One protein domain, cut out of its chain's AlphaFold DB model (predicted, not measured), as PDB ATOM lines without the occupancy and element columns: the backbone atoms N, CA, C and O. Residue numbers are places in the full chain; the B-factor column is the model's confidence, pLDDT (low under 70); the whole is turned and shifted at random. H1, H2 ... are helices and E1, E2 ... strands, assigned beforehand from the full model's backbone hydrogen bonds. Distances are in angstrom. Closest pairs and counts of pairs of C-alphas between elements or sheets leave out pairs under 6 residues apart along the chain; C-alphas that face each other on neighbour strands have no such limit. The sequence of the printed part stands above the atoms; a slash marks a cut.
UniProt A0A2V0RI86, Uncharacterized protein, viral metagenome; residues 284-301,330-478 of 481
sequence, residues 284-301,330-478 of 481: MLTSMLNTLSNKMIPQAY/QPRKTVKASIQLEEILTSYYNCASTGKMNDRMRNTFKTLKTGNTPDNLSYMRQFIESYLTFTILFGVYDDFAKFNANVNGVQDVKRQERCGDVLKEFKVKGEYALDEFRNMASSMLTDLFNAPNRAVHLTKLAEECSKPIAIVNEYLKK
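This is residues 284 to 301 and 330 to 478 of the 481 residues of an uncharacterized protein of viral metagenome (UniProt A0A2V0RI86). The long helix H4 runs through the middle, crossed by H6 and H7, which spread from a corner as a V; H2 packs at one end of H4 with H3 nearby, and H5 at the other with H1 on it. Residues 330 to 336 and 473 to 478 stick out. The printed part has 167 residues with seven named helices and one named strand, in the order H1, E1, H2, H3, H4, H5, H6, H7: mostly helix. It is only just loose, close to compact, with a radius of gyration of the C-alphas of 18.8 A and spans of 57 by 38 by 28 A.

H1, residues 284 to 294, touches H5, residues 413 to 429, about perpendicular at 85 degrees; their closest C-alphas, of Ser 293 and Lys 427, are 5.8 A apart. E1, residues 299 to 301, pairs with no named strand. H2, residues 338 to 354, touches H7, residues 454 to 477, at a shallow tilt of 29 degrees, opposite ways, closest at the C-alphas of Glu 342 and Ala 462, 5.7 A. H3, residues 359 to 365, is close to H2 but not clearly touching, 6.8 A between the closest C-alphas, of Ile 344 and Met 361. H4, residues 378 to 401, touches H6, residues 432 to 450, at a steep tilt of 54 degrees, closest at the C-alphas of Thr 389 and Arg 438, 5.2 A. Every O i to N i+4 pair is within hydrogen-bond range in H2, H3, H4 and H5, against 6 of 7 in H1, 12 of 15 in H6 and 17 of 20 in H7.

H1 begins at C-alpha 284 (170.334, 204.671, 160.503). H4 spans 33.9 A, H6 27.3 A and H7 35.1 A, ending at C-alpha 477 (157.426, 212.899, 148.623).

Residues 302 to 329 are not printed, leaving 41.4 A between C-alphas 301 and 330. The links H3 to H4 and H4 to H5 are long. Confidence is under 70 in 35 residues, among them 294 to 301 and 330 to 339.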
ATOM      1  N   MET A 284     171.766 204.816 160.247       77.88
ATOM      2  CA  MET A 284     170.334 204.671 160.503       77.88
ATOM      3  C   MET A 284     169.967 203.201 160.749       77.88
ATOM      4  O   MET A 284     169.303 202.899 161.742       77.88
ATOM      5  N   LEU A 285     170.448 202.288 159.903       81.38
ATOM      6  CA  LEU A 285     170.233 200.850 160.056       81.38
ATOM      7  C   LEU A 285     170.870 200.291 161.323       81.38
ATOM      8  O   LEU A 285     170.180 199.613 162.070       81.38
ATOM      9  N   THR A 286     172.126 200.621 161.626       80.94
ATOM     10  CA  THR A 286     172.790 200.241 162.883       80.94
ATOM     11  C   THR A 286     171.940 200.658 164.081       80.94
ATOM     12  O   THR A 286     171.733 199.883 165.011       80.94
ATOM     13  N   SER A 287     171.393 201.875 164.063       74.88
ATOM     14  CA  SER A 287     170.527 202.368 165.135       74.88
ATOM     15  C   SER A 287     169.214 201.585 165.257       74.88
ATOM     16  O   SER A 287     168.770 201.280 166.368       74.88
ATOM     17  N   MET A 288     168.603 201.253 164.121       77.81
ATOM     18  CA  MET A 288     167.382 200.453 164.041       77.81
ATOM     19  C   MET A 288     167.629 199.023 164.538       77.81
ATOM     20  O   MET A 288     166.937 198.556 165.439       77.81
ATOM     21  N   LEU A 289     168.659 198.359 164.014       80.38
ATOM     22  CA  LEU A 289     169.015 196.982 164.336       80.38
ATOM     23  C   LEU A 289     169.432 196.831 165.794       80.38
ATOM     24  O   LEU A 289     168.936 195.923 166.441       80.38
ATOM     25  N   ASN A 290     170.213 197.762 166.354       75.44
ATOM     26  CA  ASN A 290     170.522 197.777 167.789       75.44
ATOM     27  C   ASN A 290     169.263 197.829 168.672       75.44
ATOM     28  O   ASN A 290     169.254 197.301 169.782       75.44
ATOM     29  N   THR A 291     168.200 198.488 168.200       71.31
ATOM     30  CA  THR A 291     166.924 198.542 168.930       71.31
ATOM     31  C   THR A 291     166.207 197.191 168.861       71.31
ATOM     32  O   THR A 291     165.710 196.708 169.874       71.31
ATOM     33  N   LEU A 292     166.204 196.565 167.683       74.12
ATOM     34  CA  LEU A 292     165.529 195.294 167.414       74.12
ATOM     35  C   LEU A 292     166.273 194.064 167.963       74.12
ATOM     36  O   LEU A 292     165.642 193.080 168.333       74.12
ATOM     37  N   SER A 293     167.606 194.090 168.007       71.12
ATOM     38  CA  SER A 293     168.447 192.954 168.410       71.12
ATOM     39  C   SER A 293     168.507 192.770 169.922       71.12
ATOM     40  O   SER A 293     168.654 191.645 170.406       71.12
ATOM     41  N   ASN A 294     168.422 193.877 170.666       62.53
ATOM     42  CA  ASN A 294     168.698 193.894 172.098       62.53
ATOM     43  C   ASN A 294     167.477 193.563 172.950       62.53
ATOM     44  O   ASN A 294     167.643 193.185 174.108       62.53
ATOM     45  N   LYS A 295     166.256 193.699 172.425       53.78
ATOM     46  CA  LYS A 295     165.040 193.526 173.219       53.78
ATOM     47  C   LYS A 295     163.902 193.012 172.363       53.78
ATOM     48  O   LYS A 295     163.786 193.392 171.207       53.78
ATOM     49  N   MET A 296     162.998 192.251 172.970       51.09
ATOM     50  CA  MET A 296     161.667 191.945 172.432       51.09
ATOM     51  C   MET A 296     160.788 193.213 172.302       51.09
ATOM     52  O   MET A 296     159.608 193.182 172.630       51.09
ATOM     53  N   ILE A 297     161.358 194.357 171.906       56.03
ATOM     54  CA  ILE A 297     160.629 195.573 171.584       56.03
ATOM     55  C   ILE A 297     160.256 195.450 170.103       56.03
ATOM     56  O   ILE A 297     161.129 195.568 169.241       56.03
ATOM     57  N   PRO A 298     158.970 195.243 169.778       60.81
ATOM     58  CA  PRO A 298     158.474 195.125 168.406       60.81
ATOM     59  C   PRO A 298     158.554 196.438 167.608       60.81
ATOM     60  O   PRO A 298     157.889 196.595 166.587       60.81
ATOM     61  N   GLN A 299     159.290 197.436 168.093       64.56
ATOM     62  CA  GLN A 299     159.271 198.800 167.587       64.56
ATOM     63  C   GLN A 299     160.697 199.328 167.454       64.56
ATOM     64  O   GLN A 299     161.419 199.461 168.440       64.56
ATOM     65  N   ALA A 300     161.092 199.668 166.232       62.38
ATOM     66  CA  ALA A 300     162.301 200.432 165.980       62.38
ATOM     67  C   ALA A 300     161.933 201.851 165.572       62.38
ATOM     68  O   ALA A 300     161.031 202.066 164.762       62.38
ATOM     69  N   TYR A 301     162.653 202.828 166.110       62.12
ATOM     70  CA  TYR A 301     162.442 204.221 165.753       62.12
ATOM     71  C   TYR A 301     163.382 204.624 164.626       62.12
ATOM     72  O   TYR A 301     164.604 204.519 164.746       62.12
ATOM     73  N   GLN A 330     171.320 222.369 129.612       51.81
ATOM     74  CA  GLN A 330     170.004 221.967 129.096       51.81
ATOM     75  C   GLN A 330     168.886 222.724 129.821       51.81
ATOM     76  O   GLN A 330     168.861 222.743 131.052       51.81
ATOM     77  N   PRO A 331     167.906 223.282 129.089       45.41
ATOM     78  CA  PRO A 331     166.646 223.684 129.686       45.41
ATOM     79  C   PRO A 331     165.878 222.423 130.095       45.41
ATOM     80  O   PRO A 331     165.480 221.639 129.236       45.41
ATOM     81  N   ARG A 332     165.702 222.234 131.410       49.25
ATOM     82  CA  ARG A 332     164.713 221.362 132.078       49.25
ATOM     83  C   ARG A 332     164.229 220.158 131.255       49.25
ATOM     84  O   ARG A 332     163.030 220.009 131.017       49.25
ATOM     85  N   LYS A 333     165.123 219.265 130.831       43.41
ATOM     86  CA  LYS A 333     164.678 217.931 130.434       43.41
ATOM     87  C   LYS A 333     164.747 217.050 131.658       43.41
ATOM     88  O   LYS A 333     165.818 216.835 132.211       43.41
ATOM     89  N   THR A 334     163.591 216.522 132.045       43.59
ATOM     90  CA  THR A 334     163.474 215.353 132.912       43.59
ATOM     91  C   THR A 334     164.153 214.199 132.179       43.59
ATOM     92  O   THR A 334     163.522 213.428 131.455       43.59
ATOM     93  N   VAL A 335     165.480 214.132 132.240       47.25
ATOM     94  CA  VAL A 335     166.196 212.953 131.776       47.25
ATOM     95  C   VAL A 335     165.708 211.825 132.674       47.25
ATOM     96  O   VAL A 335     165.678 211.983 133.896       47.25
ATOM     97  N   LYS A 336     165.246 210.718 132.082       52.19
ATOM     98  CA  LYS A 336     164.813 209.570 132.880       52.19
ATOM     99  C   LYS A 336     165.974 209.174 133.781       52.19
ATOM    100  O   LYS A 336     167.013 208.760 133.286       52.19
ATOM    101  N   ALA A 337     165.739 209.288 135.079       50.22
ATOM    102  CA  ALA A 337     166.634 208.977 136.181       50.22
ATOM    103  C   ALA A 337     167.530 207.731 135.996       50.22
ATOM    104  O   ALA A 337     168.691 207.728 136.393       50.22
ATOM    105  N   SER A 338     166.998 206.675 135.374       57.06
ATOM    106  CA  SER A 338     167.717 205.426 135.110       57.06
ATOM    107  C   SER A 338     168.861 205.573 134.097       57.06
ATOM    108  O   SER A 338     169.818 204.810 134.160       57.06
ATOM    109  N   ILE A 339     168.804 206.564 133.200       65.69
ATOM    110  CA  ILE A 339     169.717 206.703 132.056       65.69
ATOM    111  C   ILE A 339     171.113 207.159 132.491       65.69
ATOM    112  O   ILE A 339     172.098 206.663 131.958       65.69
ATOM    113  N   GLN A 340     171.243 208.081 133.452       74.62
ATOM    114  CA  GLN A 340     172.567 208.578 133.863       74.62
ATOM    115  C   GLN A 340     173.357 207.533 134.640       74.62
ATOM    116  O   GLN A 340     174.555 207.376 134.426       74.62
ATOM    117  N   LEU A 341     172.695 206.800 135.534       77.81
ATOM    118  CA  LEU A 341     173.337 205.704 136.246       77.81
ATOM    119  C   LEU A 341     173.704 204.569 135.286       77.81
ATOM    120  O   LEU A 341     174.815 204.050 135.357       77.81
ATOM    121  N   GLU A 342     172.792 204.202 134.383       77.19
ATOM    122  CA  GLU A 342     173.067 203.226 133.330       77.19
ATOM    123  C   GLU A 342     174.261 203.671 132.478       77.19
ATOM    124  O   GLU A 342     175.145 202.864 132.206       77.19
ATOM    125  N   GLU A 343     174.359 204.956 132.128       83.19
ATOM    126  CA  GLU A 343     175.506 205.506 131.408       83.19
ATOM    127  C   GLU A 343     176.806 205.388 132.213       83.19
ATOM    128  O   GLU A 343     177.819 204.972 131.649       83.19
ATOM    129  N   ILE A 344     176.798 205.715 133.510       88.06
ATOM    130  CA  ILE A 344     177.967 205.576 134.394       88.06
ATOM    131  C   ILE A 344     178.402 204.106 134.442       88.06
ATOM    132  O   ILE A 344     179.557 203.795 134.149       88.06
ATOM    133  N   LEU A 345     177.482 203.185 134.738       84.81
ATOM    134  CA  LEU A 345     177.761 201.748 134.804       84.81
ATOM    135  C   LEU A 345     178.285 201.216 133.461       84.81
ATOM    136  O   LEU A 345     179.308 200.530 133.420       84.81
ATOM    137  N   THR A 346     177.635 201.585 132.355       82.00
ATOM    138  CA  THR A 346     178.031 201.204 130.988       82.00
ATOM    139  C   THR A 346     179.401 201.748 130.626       82.00
ATOM    140  O   THR A 346     180.202 201.058 130.003       82.00
ATOM    141  N   SER A 347     179.702 202.982 131.019       86.00
ATOM    142  CA  SER A 347     180.971 203.626 130.698       86.00
ATOM    143  C   SER A 347     182.114 203.040 131.508       86.00
ATOM    144  O   SER A 347     183.162 202.746 130.939       86.00
ATOM    145  N   TYR A 348     181.897 202.780 132.798       85.38
ATOM    146  CA  TYR A 348     182.849 202.054 133.633       85.38
ATOM    147  C   TYR A 348     183.146 200.665 133.046       85.38
ATOM    148  O   TYR A 348     184.305 200.290 132.871       85.38
ATOM    149  N   TYR A 349     182.102 199.953 132.620       79.00
ATOM    150  CA  TYR A 349     182.206 198.654 131.960       79.00
ATOM    151  C   TYR A 349     182.963 198.696 130.613       79.00
ATOM    152  O   TYR A 349     183.900 197.920 130.387       79.00
ATOM    153  N   ASN A 350     182.582 199.600 129.708       78.56
ATOM    154  CA  ASN A 350     183.211 199.750 128.393       78.56
ATOM    155  C   ASN A 350     184.684 200.121 128.532       78.56
ATOM    156  O   ASN A 350     185.537 199.594 127.811       78.56
ATOM    157  N   CYS A 351     184.978 200.995 129.489       78.94
ATOM    158  CA  CYS A 351     186.325 201.418 129.801       78.94
ATOM    159  C   CYS A 351     187.188 200.258 130.292       78.94
ATOM    160  O   CYS A 351     188.346 200.153 129.910       78.94
ATOM    161  N   ALA A 352     186.622 199.338 131.058       73.50
ATOM    162  CA  ALA A 352     187.319 198.134 131.483       73.50
ATOM    163  C   ALA A 352     187.599 197.154 130.347       73.50
ATOM    164  O   ALA A 352     188.659 196.541 130.285       73.50
ATOM    165  N   SER A 353     186.625 196.999 129.451       72.62
ATOM    166  CA  SER A 353     186.694 196.010 128.376       72.62
ATOM    167  C   SER A 353     187.568 196.483 127.213       72.62
ATOM    168  O   SER A 353     188.191 195.673 126.535       72.62
ATOM    169  N   THR A 354     187.605 197.792 126.958       77.19
ATOM    170  CA  THR A 354     188.249 198.368 125.766       77.19
ATOM    171  C   THR A 354     189.320 199.409 126.082       77.19
ATOM    172  O   THR A 354     189.995 199.889 125.172       77.19
ATOM    173  N   GLY A 355     189.460 199.812 127.347       76.38
ATOM    174  CA  GLY A 355     190.313 200.926 127.765       76.38
ATOM    175  C   GLY A 355     189.767 202.309 127.392       76.38
ATOM    176  O   GLY A 355     190.442 203.301 127.672       76.38
ATOM    177  N   LYS A 356     188.596 202.400 126.741       82.88
ATOM    178  CA  LYS A 356     188.037 203.643 126.182       82.88
ATOM    179  C   LYS A 356     186.903 204.198 127.041       82.88
ATOM    180  O   LYS A 356     185.974 203.471 127.382       82.88
ATOM    181  N   MET A 357     186.947 205.499 127.314       87.56
ATOM    182  CA  MET A 357     185.901 206.227 128.038       87.56
ATOM    183  C   MET A 357     185.173 207.188 127.094       87.56
ATOM    184  O   MET A 357     185.803 207.816 126.239       87.56
ATOM    185  N   ASN A 358     183.854 207.321 127.248       87.50
ATOM    186  CA  ASN A 358     183.108 208.349 126.524       87.50
ATOM    187  C   ASN A 358     183.488 209.751 127.052       87.50
ATOM    188  O   ASN A 358     183.886 209.900 128.208       87.50
ATOM    189  N   ASP A 359     183.389 210.790 126.218       87.06
ATOM    190  CA  ASP A 359     183.841 212.130 126.622       87.06
ATOM    191  C   ASP A 359     183.033 212.678 127.820       87.06
ATOM    192  O   ASP A 359     183.594 213.372 128.668       87.06
ATOM    193  N   ARG A 360     181.757 212.287 127.961       87.44
ATOM    194  CA  ARG A 360     180.867 212.763 129.030       87.44
ATOM    195  C   ARG A 360     181.307 212.304 130.422       87.44
ATOM    196  O   ARG A 360     181.448 213.103 131.352       87.44
ATOM    197  N   MET A 361     181.566 211.012 130.569       90.25
ATOM    198  CA  MET A 361     182.052 210.395 131.802       90.25
ATOM    199  C   MET A 361     183.515 210.727 132.054       90.25
ATOM    200  O   MET A 361     183.898 210.943 133.204       90.25
ATOM    201  N   ARG A 362     184.313 210.864 130.989       89.19
ATOM    202  CA  ARG A 362     185.686 211.355 131.084       89.19
ATOM    203  C   ARG A 362     185.741 212.727 131.747       89.19
ATOM    204  O   ARG A 362     186.541 212.923 132.654       89.19
ATOM    205  N   ASN A 363     184.898 213.664 131.325       88.38
ATOM    206  CA  ASN A 363     184.861 215.004 131.906       88.38
ATOM    207  C   ASN A 363     184.335 214.994 133.348       88.38
ATOM    208  O   ASN A 363     184.917 215.659 134.202       88.38
ATOM    209  N   THR A 364     183.290 214.201 133.613       88.94
ATOM    210  CA  THR A 364     182.662 214.074 134.940       88.94
ATOM    211  C   THR A 364     183.634 213.522 135.983       88.94
ATOM    212  O   THR A 364     183.781 214.100 137.054       88.94
ATOM    213  N   PHE A 365     184.328 212.424 135.665       89.94
ATOM    214  CA  PHE A 365     185.232 211.739 136.595       89.94
ATOM    215  C   PHE A 365     186.715 212.103 136.403       89.94
ATOM    216  O   PHE A 365     187.563 211.560 137.105       89.94
ATOM    217  N   LYS A 366     187.032 213.015 135.470       87.44
ATOM    218  CA  LYS A 366     188.399 213.418 135.074       87.44
ATOM    219  C   LYS A 366     189.315 212.238 134.720       87.44
ATOM    220  O   LYS A 366     190.481 212.201 135.103       87.44
ATOM    221  N   THR A 367     188.798 211.285 133.953       87.06
ATOM    222  CA  THR A 367     189.551 210.091 133.531       87.06
ATOM    223  C   THR A 367     190.275 210.309 132.192       87.06
ATOM    224  O   THR A 367     190.205 211.382 131.575       87.06
ATOM    225  N   LEU A 368     191.012 209.301 131.715       85.00
ATOM    226  CA  LEU A 368     191.656 209.342 130.401       85.00
ATOM    227  C   LEU A 368     190.658 208.966 129.299       85.00
ATOM    228  O   LEU A 368     189.690 208.244 129.521       85.00
ATOM    229  N   LYS A 369     190.896 209.424 128.065       84.12
ATOM    230  CA  LYS A 369     190.076 209.002 126.913       84.12
ATOM    231  C   LYS A 369     190.347 207.542 126.528       84.12
ATOM    232  O   LYS A 369     189.431 206.815 126.148       84.12
ATOM    233  N   THR A 370     191.604 207.120 126.641       84.06
ATOM    234  CA  THR A 370     192.099 205.777 126.311       84.06
ATOM    235  C   THR A 370     193.169 205.350 127.312       84.06
ATOM    236  O   THR A 370     193.883 206.206 127.827       84.06
ATOM    237  N   GLY A 371     193.335 204.043 127.527       80.00
ATOM    238  CA  GLY A 371     194.382 203.512 128.410       80.00
ATOM    239  C   GLY A 371     194.059 203.674 129.896       80.00
ATOM    240  O   GLY A 371     194.960 203.803 130.720       80.00
ATOM    241  N   ASN A 372     192.772 203.708 130.243       81.00
ATOM    242  CA  ASN A 372     192.372 203.711 131.643       81.00
ATOM    243  C   ASN A 372     192.754 202.387 132.323       81.00
ATOM    244  O   ASN A 372     192.621 201.312 131.740       81.00
ATOM    245  N   THR A 373     193.201 202.489 133.568       75.81
ATOM    246  CA  THR A 373     193.514 201.391 134.480       75.81
ATOM    247  C   THR A 373     192.553 201.461 135.672       75.81
ATOM    248  O   THR A 373     191.924 202.496 135.897       75.81
ATOM    249  N   PRO A 374     192.423 200.401 136.486       71.31
ATOM    250  CA  PRO A 374     191.609 200.467 137.701       71.31
ATOM    251  C   PRO A 374     191.964 201.649 138.626       71.31
ATOM    252  O   PRO A 374     191.065 202.230 139.232       71.31
ATOM    253  N   ASP A 375     193.239 202.044 138.682       73.75
ATOM    254  CA  ASP A 375     193.721 203.129 139.546       73.75
ATOM    255  C   ASP A 375     193.238 204.512 139.084       73.75
ATOM    256  O   ASP A 375     192.809 205.333 139.899       73.75
ATOM    257  N   ASN A 376     193.234 204.769 137.769       79.69
ATOM    258  CA  ASN A 376     192.755 206.043 137.221       79.69
ATOM    259  C   ASN A 376     191.224 206.106 137.037       79.69
ATOM    260  O   ASN A 376     190.694 207.164 136.711       79.69
ATOM    261  N   LEU A 377     190.513 205.007 137.321       85.25
ATOM    262  CA  LEU A 377     189.051 204.957 137.455       85.25
ATOM    263  C   LEU A 377     188.580 204.952 138.918       85.25
ATOM    264  O   LEU A 377     187.400 204.712 139.176       85.25
ATOM    265  N   SER A 378     189.476 205.202 139.875       86.94
ATOM    266  CA  SER A 378     189.213 205.063 141.314       86.94
ATOM    267  C   SER A 378     187.948 205.785 141.787       86.94
ATOM    268  O   SER A 378     187.102 205.144 142.408       86.94
ATOM    269  N   TYR A 379     187.747 207.059 141.433       89.94
ATOM    270  CA  TYR A 379     186.534 207.797 141.818       89.94
ATOM    271  C   TYR A 379     185.255 207.175 141.253       89.94
ATOM    272  O   TYR A 379     184.281 206.983 141.980       89.94
ATOM    273  N   MET A 380     185.265 206.795 139.973       91.06
ATOM    274  CA  MET A 380     184.115 206.163 139.326       91.06
ATOM    275  C   MET A 380     183.790 204.809 139.965       91.06
ATOM    276  O   MET A 380     182.632 204.528 140.268       91.06
ATOM    277  N   ARG A 381     184.818 203.996 140.240       89.56
ATOM    278  CA  ARG A 381     184.684 202.719 140.949       89.56
ATOM    279  C   ARG A 381     184.082 202.908 142.339       89.56
ATOM    280  O   ARG A 381     183.125 202.221 142.674       89.56
ATOM    281  N   GLN A 382     184.633 203.829 143.126       90.81
ATOM    282  CA  GLN A 382     184.187 204.101 144.496       90.81
ATOM    283  C   GLN A 382     182.768 204.676 144.533       90.81
ATOM    284  O   GLN A 382     181.987 204.319 145.413       90.81
ATOM    285  N   PHE A 383     182.405 205.518 143.559       92.31
ATOM    286  CA  PHE A 383     181.034 206.002 143.398       92.31
ATOM    287  C   PHE A 383     180.068 204.835 143.171       92.31
ATOM    288  O   PHE A 383     179.078 204.716 143.891       92.31
ATOM    289  N   ILE A 384     180.371 203.945 142.217       90.69
ATOM    290  CA  ILE A 384     179.513 202.792 141.913       90.69
ATOM    291  C   ILE A 384     179.433 201.840 143.114       90.69
ATOM    292  O   ILE A 384     178.346 201.392 143.465       90.69
ATOM    293  N   GLU A 385     180.556 201.555 143.776       90.94
ATOM    294  CA  GLU A 385     180.592 200.713 144.977       90.94
ATOM    295  C   GLU A 385     179.716 201.298 146.092       90.94
ATOM    296  O   GLU A 385     178.885 200.592 146.670       90.94
ATOM    297  N   SER A 386     179.847 202.600 146.359       91.19
ATOM    298  CA  SER A 386     179.052 203.305 147.367       91.19
ATOM    299  C   SER A 386     177.570 203.292 147.014       91.19
ATOM    300  O   SER A 386     176.739 203.022 147.881       91.19
ATOM    301  N   TYR A 387     177.238 203.507 145.740       89.56
ATOM    302  CA  TYR A 387     175.871 203.472 145.228       89.56
ATOM    303  C   TYR A 387     175.220 202.085 145.370       89.56
ATOM    304  O   TYR A 387     174.087 201.967 145.845       89.56
ATOM    305  N   LEU A 388     175.934 201.017 145.007       89.19
ATOM    306  CA  LEU A 388     175.458 199.640 145.164       89.19
ATOM    307  C   LEU A 388     175.284 199.273 146.640       89.19
ATOM    308  O   LEU A 388     174.243 198.748 147.028       89.19
ATOM    309  N   THR A 389     176.268 199.613 147.474       91.25
ATOM    310  CA  THR A 389     176.200 199.392 148.927       91.25
ATOM    311  C   THR A 389     174.986 200.102 149.519       91.25
ATOM    312  O   THR A 389     174.224 199.512 150.280       91.25
ATOM    313  N   PHE A 390     174.762 201.358 149.126       89.25
ATOM    314  CA  PHE A 390     173.592 202.121 149.538       89.25
ATOM    315  C   PHE A 390     172.283 201.439 149.137       89.25
ATOM    316  O   PHE A 390     171.380 201.307 149.958       89.25
ATOM    317  N   THR A 391     172.194 200.988 147.888       86.56
ATOM    318  CA  THR A 391     171.019 200.307 147.335       86.56
ATOM    319  C   THR A 391     170.677 199.051 148.144       86.56
ATOM    320  O   THR A 391     169.513 198.842 148.490       86.56
ATOM    321  N   ILE A 392     171.688 198.248 148.500       88.38
ATOM    322  CA  ILE A 392     171.534 197.052 149.343       88.38
ATOM    323  C   ILE A 392     171.044 197.443 150.740       88.38
ATOM    324  O   ILE A 392     170.035 196.913 151.208       88.38
ATOM    325  N   LEU A 393     171.713 198.404 151.388       88.69
ATOM    326  CA  LEU A 393     171.329 198.898 152.711       88.69
ATOM    327  C   LEU A 393     169.877 199.405 152.709       88.69
ATOM    328  O   LEU A 393     169.086 199.037 153.576       88.69
ATOM    329  N   PHE A 394     169.485 200.203 151.716       86.31
ATOM    330  CA  PHE A 394     168.115 200.694 151.624       86.31
ATOM    331  C   PHE A 394     167.099 199.568 151.397       86.31
ATOM    332  O   PHE A 394     166.020 199.599 151.984       86.31
ATOM    333  N   GLY A 395     167.435 198.551 150.597       85.06
ATOM    334  CA  GLY A 395     166.596 197.358 150.447       85.06
ATOM    335  C   GLY A 395     166.332 196.665 151.786       85.06
ATOM    336  O   GLY A 395     165.187 196.351 152.102       85.06
ATOM    337  N   VAL A 396     167.368 196.526 152.620       87.69
ATOM    338  CA  VAL A 396     167.237 196.006 153.990       87.69
ATOM    339  C   VAL A 396     166.347 196.918 154.838       87.69
ATOM    340  O   VAL A 396     165.456 196.435 155.534       87.69
ATOM    341  N   TYR A 397     166.529 198.239 154.761       85.56
ATOM    342  CA  TYR A 397     165.656 199.192 155.453       85.56
ATOM    343  C   TYR A 397     164.181 199.030 155.052       85.56
ATOM    344  O   TYR A 397     163.325 198.961 155.934       85.56
ATOM    345  N   ASP A 398     163.873 198.938 153.754       83.81
ATOM    346  CA  ASP A 398     162.499 198.752 153.265       83.81
ATOM    347  C   ASP A 398     161.906 197.410 153.716       83.81
ATOM    348  O   ASP A 398     160.733 197.345 154.097       83.81
ATOM    349  N   ASP A 399     162.717 196.350 153.734       85.62
ATOM    350  CA  ASP A 399     162.331 195.037 154.246       85.62
ATOM    351  C   ASP A 399     161.898 195.115 155.725       85.62
ATOM    352  O   ASP A 399     160.836 194.593 156.070       85.62
ATOM    353  N   PHE A 400     162.630 195.839 156.580       82.56
ATOM    354  CA  PHE A 400     162.215 196.079 157.971       82.56
ATOM    355  C   PHE A 400     161.021 197.031 158.087       82.56
ATOM    356  O   PHE A 400     160.113 196.790 158.883       82.56
ATOM    357  N   ALA A 401     160.984 198.104 157.293       79.38
ATOM    358  CA  ALA A 401     159.909 199.095 157.339       79.38
ATOM    359  C   ALA A 401     158.544 198.497 156.973       79.38
ATOM    360  O   ALA A 401     157.515 198.882 157.529       79.38
ATOM    361  N   LYS A 402     158.544 197.523 156.062       79.62
ATOM    362  CA  LYS A 402     157.362 196.790 155.597       79.62
ATOM    363  C   LYS A 402     157.363 195.337 156.077       79.62
ATOM    364  O   LYS A 402     156.752 194.487 155.437       79.62
ATOM    365  N   PHE A 403     158.023 195.042 157.196       80.19
ATOM    366  CA  PHE A 403     158.151 193.678 157.719       80.19
ATOM    367  C   PHE A 403     156.790 192.971 157.875       80.19
ATOM    368  O   PHE A 403     156.638 191.813 157.498       80.19
ATOM    369  N   ASN A 404     155.781 193.700 158.364       72.50
ATOM    370  CA  ASN A 404     154.407 193.220 158.554       72.50
ATOM    371  C   ASN A 404     153.492 193.424 157.324       72.50
ATOM    372  O   ASN A 404     152.270 193.348 157.454       72.50
ATOM    373  N   ALA A 405     154.027 193.757 156.145       73.69
ATOM    374  CA  ALA A 405     153.191 194.005 154.973       73.69
ATOM    375  C   ALA A 405     152.472 192.723 154.515       73.69
ATOM    376  O   ALA A 405     153.090 191.678 154.310       73.69
ATOM    377  N   ASN A 406     151.156 192.833 154.317       67.19
ATOM    378  CA  ASN A 406     150.331 191.759 153.775       67.19
ATOM    379  C   ASN A 406     150.326 191.828 152.245       67.19
ATOM    380  O   ASN A 406     149.907 192.829 151.663       67.19
ATOM    381  N   VAL A 407     150.720 190.738 151.595       67.25
ATOM    382  CA  VAL A 407     150.596 190.544 150.149       67.25
ATOM    383  C   VAL A 407     149.363 189.674 149.911       67.25
ATOM    384  O   VAL A 407     149.376 188.481 150.195       67.25
ATOM    385  N   ASN A 408     148.267 190.271 149.428       67.06
ATOM    386  CA  ASN A 408     146.997 189.572 149.158       67.06
ATOM    387  C   ASN A 408     146.440 188.785 150.363       67.06
ATOM    388  O   ASN A 408     145.900 187.692 150.208       67.06
ATOM    389  N   GLY A 409     146.588 189.330 151.573       64.19
ATOM    390  CA  GLY A 409     146.129 188.684 152.808       64.19
ATOM    391  C   GLY A 409     147.088 187.636 153.386       64.19
ATOM    392  O   GLY A 409     146.764 187.040 154.407       64.19
ATOM    393  N   VAL A 410     148.268 187.440 152.783       69.50
ATOM    394  CA  VAL A 410     149.330 186.553 153.286       69.50
ATOM    395  C   VAL A 410     150.546 187.388 153.688       69.50
ATOM    396  O   VAL A 410     150.933 188.312 152.974       69.50
ATOM    397  N   GLN A 411     151.158 187.079 154.833       76.56
ATOM    398  CA  GLN A 411     152.411 187.719 155.244       76.56
ATOM    399  C   GLN A 411     153.547 187.374 154.267       76.56
ATOM    400  O   GLN A 411     153.653 186.239 153.799       76.56
ATOM    401  N   ASP A 412     154.417 188.340 153.963       83.31
ATOM    402  CA  ASP A 412     155.586 188.134 153.097       83.31
ATOM    403  C   ASP A 412     156.678 187.322 153.825       83.31
ATOM    404  O   ASP A 412     157.648 187.867 154.352       83.31
ATOM    405  N   VAL A 413     156.511 185.995 153.863       82.38
ATOM    406  CA  VAL A 413     157.399 185.064 154.589       82.38
ATOM    407  C   VAL A 413     158.861 185.220 154.165       82.38
ATOM    408  O   VAL A 413     159.751 185.242 155.010       82.38
ATOM    409  N   LYS A 414     159.129 185.411 152.866       84.75
ATOM    410  CA  LYS A 414     160.501 185.580 152.360       84.75
ATOM    411  C   LYS A 414     161.157 186.849 152.896       84.75
ATOM    412  O   LYS A 414     162.358 186.855 153.150       84.75
ATOM    413  N   ARG A 415     160.402 187.944 153.027       86.38
ATOM    414  CA  ARG A 415     160.893 189.184 153.651       86.38
ATOM    415  C   ARG A 415     161.174 188.975 155.132       86.38
ATOM    416  O   ARG A 415     162.226 189.390 155.611       86.38
ATOM    417  N   GLN A 416     160.271 188.299 155.837       82.56
ATOM    418  CA  GLN A 416     160.447 187.995 157.257       82.56
ATOM    419  C   GLN A 416     161.697 187.141 157.512       82.56
ATOM    420  O   GLN A 416     162.447 187.435 158.441       82.56
ATOM    421  N   GLU A 417     161.958 186.139 156.668       85.44
ATOM    422  CA  GLU A 417     163.175 185.317 156.714       85.44
ATOM    423  C   GLU A 417     164.439 186.164 156.521       85.44
ATOM    424  O   GLU A 417     165.307 186.148 157.393       85.44
ATOM    425  N   ARG A 418     164.508 186.986 155.458       87.38
ATOM    426  CA  ARG A 418     165.659 187.881 155.214       87.38
ATOM    427  C   ARG A 418     165.924 188.825 156.389       87.38
ATOM    428  O   ARG A 418     167.063 188.963 156.825       87.38
ATOM    429  N   CYS A 419     164.881 189.462 156.923       87.19
ATOM    430  CA  CYS A 419     164.996 190.323 158.101       87.19
ATOM    431  C   CYS A 419     165.482 189.553 159.337       87.19
ATOM    432  O   CYS A 419     166.311 190.060 160.093       87.19
ATOM    433  N   GLY A 420     164.986 188.330 159.540       85.62
ATOM    434  CA  GLY A 420     165.417 187.447 160.621       85.62
ATOM    435  C   GLY A 420     166.902 187.087 160.529       85.62
ATOM    436  O   GLY A 420     167.605 187.145 161.540       85.62
ATOM    437  N   ASP A 421     167.390 186.786 159.325       89.06
ATOM    438  CA  ASP A 421     168.800 186.478 159.073       89.06
ATOM    439  C   ASP A 421     169.700 187.686 159.347       89.06
ATOM    440  O   ASP A 421     170.668 187.566 160.102       89.06
ATOM    441  N   VAL A 422     169.333 188.868 158.838       89.50
ATOM    442  CA  VAL A 422     170.082 190.111 159.092       89.50
ATOM    443  C   VAL A 422     170.117 190.444 160.585       89.50
ATOM    444  O   VAL A 422     171.175 190.780 161.111       89.50
ATOM    445  N   LEU A 423     168.993 190.320 161.304       87.38
ATOM    446  CA  LEU A 423     168.964 190.541 162.757       87.38
ATOM    447  C   LEU A 423     169.865 189.561 163.502       87.38
ATOM    448  O   LEU A 423     170.579 189.955 164.426       87.38
ATOM    449  N   LYS A 424     169.819 188.281 163.123       87.50
ATOM    450  CA  LYS A 424     170.632 187.237 163.741       87.50
ATOM    451  C   LYS A 424     172.114 187.514 163.525       87.50
ATOM    452  O   LYS A 424     172.887 187.430 164.477       87.50
ATOM    453  N   GLU A 425     172.504 187.856 162.305       88.12
ATOM    454  CA  GLU A 425     173.888 188.166 161.981       88.12
ATOM    455  C   GLU A 425     174.369 189.435 162.689       88.12
ATOM    456  O   GLU A 425     175.423 189.418 163.324       88.12
ATOM    457  N   PHE A 426     173.561 190.497 162.681       87.25
ATOM    458  CA  PHE A 426     173.867 191.737 163.388       87.25
ATOM    459  C   PHE A 426     173.997 191.522 164.904       87.25
ATOM    460  O   PHE A 426     174.874 192.100 165.534       87.25
ATOM    461  N   LYS A 427     173.195 190.641 165.513       83.44
ATOM    462  CA  LYS A 427     173.340 190.288 166.936       83.44
ATOM    463  C   LYS A 427     174.680 189.608 167.248       83.44
ATOM    464  O   LYS A 427     175.176 189.737 168.363       83.44
ATOM    465  N   VAL A 428     175.249 188.870 166.292       84.94
ATOM    466  CA  VAL A 428     176.513 188.132 166.465       84.94
ATOM    467  C   VAL A 428     177.730 188.995 166.123       84.94
ATOM    468  O   VAL A 428     178.717 188.960 166.851       84.94
ATOM    469  N   LYS A 429     177.675 189.751 165.020       85.06
ATOM    470  CA  LYS A 429     178.814 190.501 164.461       85.06
ATOM    471  C   LYS A 429     178.695 192.027 164.613       85.06
ATOM    472  O   LYS A 429     179.619 192.750 164.256       85.06
ATOM    473  N   GLY A 430     177.578 192.544 165.121       84.00
ATOM    474  CA  GLY A 430     177.321 193.981 165.234       84.00
ATOM    475  C   GLY A 430     177.275 194.680 163.876       84.00
ATOM    476  O   GLY A 430     176.837 194.116 162.870       84.00
ATOM    477  N   GLU A 431     177.773 195.917 163.829       82.50
ATOM    478  CA  GLU A 431     177.812 196.714 162.596       82.50
ATOM    479  C   GLU A 431     178.710 196.138 161.492       82.50
ATOM    480  O   GLU A 431     178.508 196.487 160.329       82.50
ATOM    481  N   TYR A 432     179.622 195.215 161.824       85.69
ATOM    482  CA  TYR A 432     180.444 194.507 160.840       85.69
ATOM    483  C   TYR A 432     179.583 193.708 159.849       85.69
ATOM    484  O   TYR A 432     179.922 193.619 158.674       85.69
ATOM    485  N   ALA A 433     178.422 193.201 160.284       86.62
ATOM    486  CA  ALA A 433     177.461 192.546 159.393       86.62
ATOM    487  C   ALA A 433     177.006 193.468 158.247       86.62
ATOM    488  O   ALA A 433     176.798 193.024 157.123       86.62
ATOM    489  N   LEU A 434     176.885 194.772 158.515       88.56
ATOM    490  CA  LEU A 434     176.516 195.754 157.495       88.56
ATOM    491  C   LEU A 434     177.700 196.128 156.596       88.56
ATOM    492  O   LEU A 434     177.486 196.523 155.451       88.56
ATOM    493  N   ASP A 435     178.940 196.003 157.082       88.06
ATOM    494  CA  ASP A 435     180.143 196.208 156.263       88.06
ATOM    495  C   ASP A 435     180.332 195.109 155.214       88.06
ATOM    496  O   ASP A 435     180.865 195.370 154.134       88.06
ATOM    497  N   GLU A 436     179.821 193.899 155.459       89.94
ATOM    498  CA  GLU A 436     179.833 192.825 154.461       89.94
ATOM    499  C   GLU A 436     179.025 193.186 153.197       89.94
ATOM    500  O   GLU A 436     179.356 192.726 152.101       89.94
ATOM    501  N   PHE A 437     178.042 194.091 153.285       91.19
ATOM    502  CA  PHE A 437     177.309 194.578 152.109       91.19
ATOM    503  C   PHE A 437     178.173 195.420 151.169       91.19
ATOM    504  O   PHE A 437     177.939 195.422 149.959       91.19
ATOM    505  N   ARG A 438     179.217 196.076 151.689       90.19
ATOM    506  CA  ARG A 438     180.218 196.736 150.846       90.19
ATOM    507  C   ARG A 438     181.040 195.710 150.072       90.19
ATOM    508  O   ARG A 438     181.255 195.868 148.873       90.19
ATOM    509  N   ASN A 439     181.448 194.625 150.729       89.81
ATOM    510  CA  ASN A 439     182.162 193.531 150.067       89.81
ATOM    511  C   ASN A 439     181.293 192.874 148.991       89.81
ATOM    512  O   ASN A 439     181.781 192.590 147.898       89.81
ATOM    513  N   MET A 440     179.996 192.702 149.261       89.56
ATOM    514  CA  MET A 440     179.028 192.231 148.273       89.56
ATOM    515  C   MET A 440     178.955 193.172 147.065       89.56
ATOM    516  O   MET A 440     179.085 192.707 145.937       89.56
ATOM    517  N   ALA A 441     178.830 194.485 147.278       88.81
ATOM    518  CA  ALA A 441     178.846 195.477 146.201       88.81
ATOM    519  C   ALA A 441     180.149 195.432 145.379       88.81
ATOM    520  O   ALA A 441     180.117 195.451 144.146       88.81
ATOM    521  N   SER A 442     181.294 195.308 146.051       88.25
ATOM    522  CA  SER A 442     182.604 195.124 145.419       88.25
ATOM    523  C   SER A 442     182.692 193.819 144.610       88.25
ATOM    524  O   SER A 442     183.257 193.812 143.511       88.25
ATOM    525  N   SER A 443     182.099 192.725 145.098       87.06
ATOM    526  CA  SER A 443     182.010 191.457 144.363       87.06
ATOM    527  C   SER A 443     181.111 191.588 143.141       87.06
ATOM    528  O   SER A 443     181.534 191.224 142.054       87.06
ATOM    529  N   MET A 444     179.924 192.189 143.276       84.06
ATOM    530  CA  MET A 444     179.005 192.425 142.156       84.06
ATOM    531  C   MET A 444     179.669 193.236 141.042       84.06
ATOM    532  O   MET A 444     179.504 192.929 139.862       84.06
ATOM    533  N   LEU A 445     180.460 194.247 141.417       82.44
ATOM    534  CA  LEU A 445     181.294 194.993 140.480       82.44
ATOM    535  C   LEU A 445     182.316 194.086 139.802       82.44
ATOM    536  O   LEU A 445     182.420 194.114 138.582       82.44
ATOM    537  N   THR A 446     183.042 193.280 140.576       80.06
ATOM    538  CA  THR A 446     184.052 192.337 140.069       80.06
ATOM    539  C   THR A 446     183.445 191.319 139.094       80.06
ATOM    540  O   THR A 446     183.970 191.109 138.001       80.06
ATOM    541  N   ASP A 447     182.300 190.740 139.442       78.56
ATOM    542  CA  ASP A 447     181.585 189.742 138.644       78.56
ATOM    543  C   ASP A 447     181.059 190.327 137.333       78.56
ATOM    544  O   ASP A 447     181.145 189.686 136.281       78.56
ATOM    545  N   LEU A 448     180.591 191.580 137.361       72.38
ATOM    546  CA  LEU A 448     180.185 192.313 136.163       72.38
ATOM    547  C   LEU A 448     181.325 192.394 135.127       72.38
ATOM    548  O   LEU A 448     181.063 192.299 133.925       72.38
ATOM    549  N   PHE A 449     182.587 192.505 135.561       68.88
ATOM    550  CA  PHE A 449     183.732 192.473 134.641       68.88
ATOM    551  C   PHE A 449     183.995 191.093 134.050       68.88
ATOM    552  O   PHE A 449     184.463 190.996 132.915       68.88
ATOM    553  N   ASN A 450     183.719 190.029 134.802       70.25
ATOM    554  CA  ASN A 450     184.130 188.673 134.449       70.25
ATOM    555  C   ASN A 450     183.047 187.877 133.703       70.25
ATOM    556  O   ASN A 450     183.365 186.869 133.073       70.25
ATOM    557  N   ALA A 451     181.786 188.322 133.714       69.94
ATOM    558  CA  ALA A 451     180.670 187.581 133.125       69.94
ATOM    559  C   ALA A 451     180.818 187.340 131.598       69.94
ATOM    560  O   ALA A 451     181.376 188.172 130.890       69.94
ATOM    561  N   PRO A 452     180.301 186.235 131.031       60.12
ATOM    562  CA  PRO A 452     180.329 185.988 129.581       60.12
ATOM    563  C   PRO A 452     179.219 186.720 128.791       60.12
ATOM    564  O   PRO A 452     179.434 187.066 127.635       60.12
ATOM    565  N   ASN A 453     178.071 187.044 129.412       69.00
ATOM    566  CA  ASN A 453     176.946 187.795 128.809       69.00
ATOM    567  C   ASN A 453     176.773 189.176 129.464       69.00
ATOM    568  O   ASN A 453     175.759 189.472 130.105       69.00
ATOM    569  N   ARG A 454     177.809 190.009 129.346       67.94
ATOM    570  CA  ARG A 454     178.001 191.221 130.164       67.94
ATOM    571  C   ARG A 454     176.917 192.284 129.982       67.94
ATOM    572  O   ARG A 454     176.445 192.824 130.975       67.94
ATOM    573  N   ALA A 455     176.460 192.524 128.751       67.44
ATOM    574  CA  ALA A 455     175.431 193.530 128.465       67.44
ATOM    575  C   ALA A 455     174.102 193.239 129.191       67.44
ATOM    576  O   ALA A 455     173.526 194.125 129.809       67.44
ATOM    577  N   VAL A 456     173.662 191.976 129.199       72.69
ATOM    578  CA  VAL A 456     172.424 191.561 129.883       72.69
ATOM    579  C   VAL A 456     172.546 191.719 131.404       72.69
ATOM    580  O   VAL A 456     171.600 192.149 132.060       72.69
ATOM    581  N   HIS A 457     173.714 191.401 131.972       73.12
ATOM    582  CA  HIS A 457     173.959 191.549 133.411       73.12
ATOM    583  C   HIS A 457     173.993 193.017 133.835       73.12
ATOM    584  O   HIS A 457     173.462 193.354 134.889       73.12
ATOM    585  N   LEU A 458     174.566 193.885 133.000       72.25
ATOM    586  CA  LEU A 458     174.622 195.323 133.232       72.25
ATOM    587  C   LEU A 458     173.226 195.956 133.255       72.25
ATOM    588  O   LEU A 458     172.900 196.652 134.213       72.25
ATOM    589  N   THR A 459     172.395 195.686 132.241       71.38
ATOM    590  CA  THR A 459     171.020 196.205 132.186       71.38
ATOM    591  C   THR A 459     170.216 195.724 133.387       71.38
ATOM    592  O   THR A 459     169.600 196.529 134.078       71.38
ATOM    593  N   LYS A 460     170.307 194.428 133.714       75.75
ATOM    594  CA  LYS A 460     169.637 193.867 134.891       75.75
ATOM    595  C   LYS A 460     170.110 194.529 136.188       75.75
ATOM    596  O   LYS A 460     169.292 194.848 137.041       75.75
ATOM    597  N   LEU A 461     171.416 194.750 136.346       77.50
ATOM    598  CA  LEU A 461     171.963 195.418 137.525       77.50
ATOM    599  C   LEU A 461     171.457 196.862 137.633       77.50
ATOM    600  O   LEU A 461     171.025 197.269 138.708       77.50
ATOM    601  N   ALA A 462     171.476 197.621 136.535       72.38
ATOM    602  CA  ALA A 462     170.978 198.993 136.504       72.38
ATOM    603  C   ALA A 462     169.478 199.061 136.848       72.38
ATOM    604  O   ALA A 462     169.070 199.886 137.668       72.38
ATOM    605  N   GLU A 463     168.672 198.154 136.293       75.81
ATOM    606  CA  GLU A 463     167.245 198.034 136.603       75.81
ATOM    607  C   GLU A 463     167.011 197.715 138.082       75.81
ATOM    608  O   GLU A 463     166.265 198.436 138.747       75.81
ATOM    609  N   GLU A 464     167.672 196.690 138.628       76.00
ATOM    610  CA  GLU A 464     167.535 196.323 140.042       76.00
ATOM    611  C   GLU A 464     167.962 197.462 140.968       76.00
ATOM    612  O   GLU A 464     167.266 197.752 141.939       76.00
ATOM    613  N   CYS A 465     169.045 198.173 140.646       74.38
ATOM    614  CA  CYS A 465     169.516 199.261 141.496       74.38
ATOM    615  C   CYS A 465     168.690 200.542 141.373       74.38
ATOM    616  O   CYS A 465     168.781 201.406 142.243       74.38
ATOM    617  N   SER A 466     167.884 200.687 140.322       73.56
ATOM    618  CA  SER A 466     166.982 201.832 140.177       73.56
ATOM    619  C   SER A 466     165.738 201.733 141.068       73.56
ATOM    620  O   SER A 466     165.201 202.759 141.497       73.56
ATOM    621  N   LYS A 467     165.297 200.509 141.410       75.19
ATOM    622  CA  LYS A 467     164.071 200.289 142.197       75.19
ATOM    623  C   LYS A 467     164.180 200.864 143.620       75.19
ATOM    624  O   LYS A 467     163.275 201.606 144.001       75.19
ATOM    625  N   PRO A 468     165.255 200.614 144.401       74.69
ATOM    626  CA  PRO A 468     165.395 201.175 145.747       74.69
ATOM    627  C   PRO A 468     165.346 202.703 145.780       74.69
ATOM    628  O   PRO A 468     164.633 203.258 146.607       74.69
ATOM    629  N   ILE A 469     166.009 203.397 144.850       70.31
ATOM    630  CA  ILE A 469     166.007 204.871 144.811       70.31
ATOM    631  C   ILE A 469     164.631 205.432 144.440       70.31
ATOM    632  O   ILE A 469     164.199 206.432 145.011       70.31
ATOM    633  N   ALA A 470     163.916 204.798 143.506       71.06
ATOM    634  CA  ALA A 470     162.548 205.205 143.193       71.06
ATOM    635  C   ALA A 470     161.660 205.146 144.449       71.06
ATOM    636  O   ALA A 470     160.938 206.098 144.744       71.06
ATOM    637  N   ILE A 471     161.805 204.077 145.238       70.94
ATOM    638  CA  ILE A 471     161.113 203.905 146.517       70.94
ATOM    639  C   ILE A 471     161.564 204.964 147.543       70.94
ATOM    640  O   ILE A 471     160.712 205.540 148.220       70.94
ATOM    641  N   VAL A 472     162.867 205.275 147.647       70.69
ATOM    642  CA  VAL A 472     163.379 206.384 148.486       70.69
ATOM    643  C   VAL A 472     162.646 207.682 148.148       70.69
ATOM    644  O   VAL A 472     162.074 208.315 149.035       70.69
ATOM    645  N   ASN A 473     162.607 208.055 146.868       68.56
ATOM    646  CA  ASN A 473     161.967 209.290 146.414       68.56
ATOM    647  C   ASN A 473     160.461 209.310 146.729       68.56
ATOM    648  O   ASN A 473     159.912 210.364 147.044       68.56
ATOM    649  N   GLU A 474     159.776 208.163 146.692       69.31
ATOM    650  CA  GLU A 474     158.380 208.059 147.134       69.31
ATOM    651  C   GLU A 474     158.212 208.277 148.644       69.31
ATOM    652  O   GLU A 474     157.266 208.952 149.059       69.31
ATOM    653  N   TYR A 475     159.115 207.741 149.474       66.81
ATOM    654  CA  TYR A 475     159.097 207.987 150.920       66.81
ATOM    655  C   TYR A 475     159.338 209.461 151.262       66.81
ATOM    656  O   TYR A 475     158.754 209.950 152.229       66.81
ATOM    657  N   LEU A 476     160.157 210.165 150.474       60.41
ATOM    658  CA  LEU A 476     160.452 211.590 150.667       60.41
ATOM    659  C   LEU A 476     159.304 212.505 150.213       60.41
ATOM    660  O   LEU A 476     159.091 213.551 150.818       60.41
ATOM    661  N   LYS A 477     158.533 212.105 149.191       56.19
ATOM    662  CA  LYS A 477     157.426 212.899 148.623       56.19
ATOM    663  C   LYS A 477     156.113 212.835 149.399       56.19
ATOM    664  O   LYS A 477     155.225 213.634 149.119       56.19
ATOM    665  N   LYS A 478     155.925 211.880 150.316       50.69
ATOM    666  CA  LYS A 478     154.662 211.758 151.060       50.69
ATOM    667  C   LYS A 478     154.617 212.764 152.217       50.69
ATOM    668  O   LYS A 478     155.308 212.537 153.212       50.69
TER     669      LYS A 478